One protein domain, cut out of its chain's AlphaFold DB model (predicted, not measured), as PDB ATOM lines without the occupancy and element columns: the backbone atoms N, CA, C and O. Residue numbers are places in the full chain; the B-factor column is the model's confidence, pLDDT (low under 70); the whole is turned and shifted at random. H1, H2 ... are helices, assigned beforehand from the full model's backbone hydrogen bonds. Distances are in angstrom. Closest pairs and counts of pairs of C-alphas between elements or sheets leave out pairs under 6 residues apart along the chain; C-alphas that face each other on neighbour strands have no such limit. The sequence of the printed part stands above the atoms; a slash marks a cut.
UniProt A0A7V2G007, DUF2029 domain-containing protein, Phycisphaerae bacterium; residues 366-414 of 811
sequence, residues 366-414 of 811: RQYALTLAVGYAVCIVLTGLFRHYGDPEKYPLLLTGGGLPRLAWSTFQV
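What this domain is: This is residues 366 to 414 of the 811 residues of the protein "DUF2029 domain-containing protein" of Phycisphaerae bacterium (UniProt A0A7V2G007). One long helix, H1, makes the longest axis; its residues 366 to 376 stick out free, and past its other end a long loop swings out to Gly 402 and folds back to short H2, which packs on H1's residues 380 to 388. The printed part has 49 residues with two named helices, H1 then H2, and no named strand: all helix. It is loose, with a radius of gyration of the C-alphas of 13.1 A, and flat, spanning 41 by 25 by 12 A.

Where its parts are: Find C-alpha 366 at (42.895, -64.044, -6.625); from there H1, residues 366 to 390, runs 36.6 A to C-alpha 390 at (39.091, -49.970, -40.241). H2, residues 409 to 412, ends at C-alpha 412 at (38.150, -48.766, -26.714).

How they stand to each other: H1 touches H2 with residues 380 to 388 alone; the closest C-alphas, those of Gly 384 and Phe 412, are 4.4 A apart. In the link, look for residues 398 to 399 paired antiparallel with 406 to 407. In H1 every O i to N i+4 pair is within hydrogen-bond range; H2 is too short for such a pair, but its one O i to N i+3 pair is within range.

The domain as a whole: The C-alphas farthest apart, those of Tyr 368 and Gly 402, are 40.9 A apart. The printed part has no cut, and the link from H1 to H2, 18 residues, is long. Mean pLDDT of the printed part is 93.1, and no printed residue is under 70.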
ATOM      1  N   ARG A 366      42.166 -65.272  -6.235       87.81
ATOM      2  CA  ARG A 366      42.895 -64.044  -6.625       87.81
ATOM      3  C   ARG A 366      43.504 -64.170  -8.024       87.81
ATOM      4  O   ARG A 366      43.318 -63.273  -8.835       87.81
ATOM      5  N   GLN A 367      44.159 -65.296  -8.322       88.56
ATOM      6  CA  GLN A 367      44.680 -65.572  -9.668       88.56
ATOM      7  C   GLN A 367      43.554 -65.614 -10.703       88.56
ATOM      8  O   GLN A 367      43.675 -64.971 -11.734       88.56
ATOM      9  N   TYR A 368      42.440 -66.293 -10.406       90.12
ATOM     10  CA  TYR A 368      41.290 -66.326 -11.317       90.12
ATOM     11  C   TYR A 368      40.742 -64.925 -11.629       90.12
ATOM     12  O   TYR A 368      40.565 -64.587 -12.795       90.12
ATOM     13  N   ALA A 369      40.528 -64.094 -10.604       90.38
ATOM     14  CA  ALA A 369      40.055 -62.722 -10.784       90.38
ATOM     15  C   ALA A 369      41.047 -61.853 -11.580       90.38
ATOM     16  O   ALA A 369      40.625 -61.065 -12.422       90.38
ATOM     17  N   LEU A 370      42.357 -62.030 -11.365       92.62
ATOM     18  CA  LEU A 370      43.395 -61.338 -12.130       92.62
ATOM     19  C   LEU A 370      43.412 -61.781 -13.601       92.62
ATOM     20  O   LEU A 370      43.404 -60.933 -14.486       92.62
ATOM     21  N   THR A 371      43.381 -63.088 -13.885       91.75
ATOM     22  CA  THR A 371      43.344 -63.601 -15.268       91.75
ATOM     23  C   THR A 371      42.054 -63.205 -15.988       91.75
ATOM     24  O   THR A 371      42.100 -62.890 -17.172       91.75
ATOM     25  N   LEU A 372      40.919 -63.153 -15.283       93.12
ATOM     26  CA  LEU A 372      39.659 -62.625 -15.809       93.12
ATOM     27  C   LEU A 372      39.792 -61.139 -16.185       93.12
ATOM     28  O   LEU A 372      39.454 -60.768 -17.305       93.12
ATOM     29  N   ALA A 373      40.320 -60.302 -15.286       94.00
ATOM     30  CA  ALA A 373      40.494 -58.867 -15.525       94.00
ATOM     31  C   ALA A 373      41.475 -58.575 -16.678       94.00
ATOM     32  O   ALA A 373      41.169 -57.769 -17.554       94.00
ATOM     33  N   VAL A 374      42.613 -59.278 -16.724       95.25
ATOM     34  CA  VAL A 374      43.571 -59.208 -17.844       95.25
ATOM     35  C   VAL A 374      42.920 -59.684 -19.146       95.25
ATOM     36  O   VAL A 374      43.088 -59.047 -20.180       95.25
ATOM     37  N   GLY A 375      42.119 -60.752 -19.100       93.62
ATOM     38  CA  GLY A 375      41.356 -61.245 -20.244       93.62
ATOM     39  C   GLY A 375      40.381 -60.208 -20.807       93.62
ATOM     40  O   GLY A 375      40.397 -59.947 -22.008       93.62
ATOM     41  N   TYR A 376      39.590 -59.555 -19.949       94.69
ATOM     42  CA  TYR A 376      38.716 -58.447 -20.359       94.69
ATOM     43  C   TYR A 376      39.511 -57.269 -20.940       94.69
ATOM     44  O   TYR A 376      39.120 -56.734 -21.974       94.69
ATOM     45  N   ALA A 377      40.647 -56.898 -20.337       95.38
ATOM     46  CA  ALA A 377      41.509 -55.837 -20.859       95.38
ATOM     47  C   ALA A 377      42.052 -56.161 -22.265       95.38
ATOM     48  O   ALA A 377      42.036 -55.296 -23.139       95.38
ATOM     49  N   VAL A 378      42.449 -57.413 -22.525       96.25
ATOM     50  CA  VAL A 378      42.843 -57.870 -23.869       96.25
ATOM     51  C   VAL A 378      41.675 -57.773 -24.857       96.25
ATOM     52  O   VAL A 378      41.872 -57.301 -25.974       96.25
ATOM     53  N   CYS A 379      40.453 -58.143 -24.461       95.56
ATOM     54  CA  CYS A 379      39.281 -58.058 -25.342       95.56
ATOM     55  C   CYS A 379      38.902 -56.602 -25.687       95.56
ATOM     56  O   CYS A 379      38.581 -56.298 -26.839       95.56
ATOM     57  N   ILE A 380      39.021 -55.691 -24.713       94.50
ATOM     58  CA  ILE A 380      38.882 -54.237 -24.895       94.50
ATOM     59  C   ILE A 380      39.926 -53.717 -25.896       94.50
ATOM     60  O   ILE A 380      39.571 -53.038 -26.861       94.50
ATOM     61  N   VAL A 381      41.205 -54.069 -25.710       95.50
ATOM     62  CA  VAL A 381      42.303 -53.637 -26.593       95.50
ATOM     63  C   VAL A 381      42.123 -54.165 -28.018       95.50
ATOM     64  O   VAL A 381      42.215 -53.378 -28.957       95.50
ATOM     65  N   LEU A 382      41.803 -55.452 -28.194       95.50
ATOM     66  CA  LEU A 382      41.527 -56.043 -29.513       95.50
ATOM     67  C   LEU A 382      40.384 -55.321 -30.237       95.50
ATOM     68  O   LEU A 382      40.495 -55.031 -31.424       95.50
ATOM     69  N   THR A 383      39.319 -54.970 -29.518       93.88
ATOM     70  CA  THR A 383      38.165 -54.265 -30.091       93.88
ATOM     71  C   THR A 383      38.519 -52.842 -30.532       93.88
ATOM     72  O   THR A 383      38.116 -52.417 -31.613       93.88
ATOM     73  N   GLY A 384      39.340 -52.123 -29.759       95.19
ATOM     74  CA  GLY A 384      39.872 -50.824 -30.186       95.19
ATOM     75  C   GLY A 384      40.815 -50.921 -31.389       95.19
ATOM     76  O   GLY A 384      40.729 -50.102 -32.302       95.19
ATOM     77  N   LEU A 385      41.657 -51.959 -31.447       96.12
ATOM     78  CA  LEU A 385      42.523 -52.227 -32.599       96.12
ATOM     79  C   LEU A 385      41.719 -52.550 -33.868       96.12
ATOM     80  O   LEU A 385      42.073 -52.064 -34.936       96.12
ATOM     81  N   PHE A 386      40.620 -53.306 -33.768       95.75
ATOM     82  CA  PHE A 386      39.744 -53.605 -34.909       95.75
ATOM     83  C   PHE A 386      39.053 -52.356 -35.472       95.75
ATOM     84  O   PHE A 386      38.941 -52.219 -36.690       95.75
ATOM     85  N   ARG A 387      38.644 -51.413 -34.613       95.00
ATOM     86  CA  ARG A 387      38.108 -50.117 -35.062       95.00
ATOM     87  C   ARG A 387      39.171 -49.232 -35.696       95.00
ATOM     88  O   ARG A 387      38.941 -48.707 -36.780       95.00
ATOM     89  N   HIS A 388      40.335 -49.111 -35.057       95.94
ATOM     90  CA  HIS A 388      41.447 -48.322 -35.585       95.94
ATOM     91  C   HIS A 388      41.961 -48.854 -36.929       95.94
ATOM     92  O   HIS A 388      42.308 -48.074 -37.807       95.94
ATOM     93  N   TYR A 389      41.982 -50.177 -37.107       96.00
ATOM     94  CA  TYR A 389      42.348 -50.810 -38.372       96.00
ATOM     95  C   TYR A 389      41.408 -50.416 -39.523       96.00
ATOM     96  O   TYR A 389      41.865 -50.221 -40.646       96.00
ATOM     97  N   GLY A 390      40.106 -50.299 -39.243       94.31
ATOM     98  CA  GLY A 390      39.091 -49.970 -40.241       94.31
ATOM     99  C   GLY A 390      38.956 -48.489 -40.570       94.31
ATOM    100  O   GLY A 390      38.802 -48.125 -41.731       94.31
ATOM    101  N   ASP A 391      38.985 -47.645 -39.542       95.31
ATOM    102  CA  ASP A 391      38.784 -46.201 -39.655       95.31
ATOM    103  C   ASP A 391      39.684 -45.484 -38.624       95.31
ATOM    104  O   ASP A 391      39.246 -45.156 -37.514       95.31
ATOM    105  N   PRO A 392      40.978 -45.289 -38.949       96.38
ATOM    106  CA  PRO A 392      41.957 -44.717 -38.025       96.38
ATOM    107  C   PRO A 392      41.756 -43.218 -37.771       96.38
ATOM    108  O   PRO A 392      42.297 -42.704 -36.792       96.38
ATOM    109  N   GLU A 393      40.995 -42.522 -38.625       95.12
ATOM    110  CA  GLU A 393      40.663 -41.100 -38.461       95.12
ATOM    111  C   GLU A 393      39.533 -40.910 -37.439       95.12
ATOM    112  O   GLU A 393      39.628 -40.051 -36.561       95.12
ATOM    113  N   LYS A 394      38.490 -41.749 -37.498       94.25
ATOM    114  CA  LYS A 394      37.381 -41.757 -36.531       94.25
ATOM    115  C   LYS A 394      37.745 -42.439 -35.211       94.25
ATOM    116  O   LYS A 394      37.238 -42.048 -34.158       94.25
ATOM    117  N   TYR A 395      38.615 -43.448 -35.262       95.56
ATOM    118  CA  TYR A 395      39.075 -44.218 -34.106       95.56
ATOM    119  C   TYR A 395      40.609 -44.212 -34.002       95.56
ATOM    120  O   TYR A 395      41.246 -45.259 -34.143       95.56
ATOM    121  N   PRO A 396      41.251 -43.059 -33.742       96.44
ATOM    122  CA  PRO A 396      42.685 -43.021 -33.465       96.44
ATOM    123  C   PRO A 396      43.002 -43.838 -32.201       96.44
ATOM    124  O   PRO A 396      42.157 -43.980 -31.321       96.44
ATOM    125  N   LEU A 397      44.227 -44.355 -32.062       96.25
ATOM    126  CA  LEU A 397      44.676 -44.957 -30.792       96.25
ATOM    127  C   LEU A 397      45.080 -43.884 -29.769       96.25
ATOM    128  O   LEU A 397      44.896 -44.062 -28.563       96.25
ATOM    129  N   LEU A 398      45.626 -42.765 -30.255       96.31
ATOM    130  CA  LEU A 398      46.194 -41.679 -29.460       96.31
ATOM    131  C   LEU A 398      45.662 -40.322 -29.936       96.31
ATOM    132  O   LEU A 398      45.619 -40.055 -31.134       96.31
ATOM    133  N   LEU A 399      45.305 -39.452 -28.994       94.38
ATOM    134  CA  LEU A 399      44.910 -38.067 -29.245       94.38
ATOM    135  C   LEU A 399      46.136 -37.152 -29.134       94.38
ATOM    136  O   LEU A 399      46.711 -37.004 -28.053       94.38
ATOM    137  N   THR A 400      46.521 -36.521 -30.244       90.62
ATOM    138  CA  THR A 400      47.712 -35.662 -30.391       90.62
ATOM    139  C   THR A 400      47.374 -34.167 -30.287       90.62
ATOM    140  O   THR A 400      47.737 -33.352 -31.132       90.62
ATOM    141  N   GLY A 401      46.657 -33.785 -29.226       87.94
ATOM    142  CA  GLY A 401      46.234 -32.401 -28.981       87.94
ATOM    143  C   GLY A 401      47.263 -31.570 -28.210       87.94
ATOM    144  O   GLY A 401      47.094 -31.369 -27.011       87.94
ATOM    145  N   GLY A 402      48.319 -31.092 -28.879       83.69
ATOM    146  CA  GLY A 402      49.232 -30.056 -28.353       83.69
ATOM    147  C   GLY A 402      50.071 -30.417 -27.114       83.69
ATOM    148  O   GLY A 402      50.687 -29.539 -26.519       83.69
ATOM    149  N   GLY A 403      50.106 -31.688 -26.710       91.56
ATOM    150  CA  GLY A 403      50.832 -32.168 -25.532       91.56
ATOM    151  C   GLY A 403      51.073 -33.677 -25.589       91.56
ATOM    152  O   GLY A 403      50.951 -34.286 -26.651       91.56
ATOM    153  N   LEU A 404      51.408 -34.289 -24.444       91.88
ATOM    154  CA  LEU A 404      51.664 -35.734 -24.363       91.88
ATOM    155  C   LEU A 404      50.478 -36.549 -24.920       91.88
ATOM    156  O   LEU A 404      49.334 -36.283 -24.530       91.88
ATOM    157  N   PRO A 405      50.724 -37.544 -25.797       92.88
ATOM    158  CA  PRO A 405      49.666 -38.296 -26.460       92.88
ATOM    159  C   PRO A 405      48.838 -39.093 -25.447       92.88
ATOM    160  O   PRO A 405      49.376 -39.848 -24.638       92.88
ATOM    161  N   ARG A 406      47.512 -38.935 -25.499       94.56
ATOM    162  CA  ARG A 406      46.572 -39.600 -24.577       94.56
ATOM    163  C   ARG A 406      45.845 -40.739 -25.277       94.56
ATOM    164  O   ARG A 406      45.434 -40.573 -26.420       94.56
ATOM    165  N   LEU A 407      45.630 -41.858 -24.586       94.19
ATOM    166  CA  LEU A 407      44.838 -42.976 -25.111       94.19
ATOM    167  C   LEU A 407      43.417 -42.505 -25.462       94.19
ATOM    168  O   LEU A 407      42.708 -41.957 -24.614       94.19
ATOM    169  N   ALA A 408      42.994 -42.727 -26.704       93.69
ATOM    170  CA  ALA A 408      41.675 -42.337 -27.187       93.69
ATOM    171  C   ALA A 408      40.602 -43.310 -26.665       93.69
ATOM    172  O   ALA A 408      40.211 -44.252 -27.347       93.69
ATOM    173  N   TRP A 409      40.134 -43.114 -25.429       92.12
ATOM    174  CA  TRP A 409      39.244 -44.075 -24.755       92.12
ATOM    175  C   TRP A 409      37.947 -44.387 -25.526       92.12
ATOM    176  O   TRP A 409      37.443 -45.502 -25.430       92.12
ATOM    177  N   SER A 410      37.451 -43.456 -26.348       89.88
ATOM    178  CA  SER A 410      36.337 -43.663 -27.290       89.88
ATOM    179  C   SER A 410      36.547 -44.855 -28.233       89.88
ATOM    180  O   SER A 410      35.619 -45.632 -28.444       89.88
ATOM    181  N   THR A 411      37.767 -45.054 -28.736       90.56
ATOM    182  CA  THR A 411      38.146 -46.190 -29.594       90.56
ATOM    183  C   THR A 411      37.964 -47.533 -28.879       90.56
ATOM    184  O   THR A 411      37.577 -48.518 -29.508       90.56
ATOM    185  N   PHE A 412      38.160 -47.564 -27.558       90.25
ATOM    186  CA  PHE A 412      38.150 -48.766 -26.714       90.25
ATOM    187  C   PHE A 412      36.829 -49.003 -25.957       90.25
ATOM    188  O   PHE A 412      36.715 -49.979 -25.217       90.25
ATOM    189  N   GLN A 413      35.811 -48.153 -26.130       88.12
ATOM    190  CA  GLN A 413      34.478 -48.401 -25.562       88.12
ATOM    191  C   GLN A 413      33.892 -49.707 -26.116       88.12
ATOM    192  O   GLN A 413      34.115 -50.037 -27.277       88.12
ATOM    193  N   VAL A 414      33.139 -50.467 -25.315       81.31
ATOM    194  CA  VAL A 414      32.622 -51.771 -25.775       81.31
ATOM    195  C   VAL A 414      31.687 -51.582 -26.973       81.31
ATOM    196  O   VAL A 414      31.935 -52.152 -28.030       81.31
TER     197      VAL A 414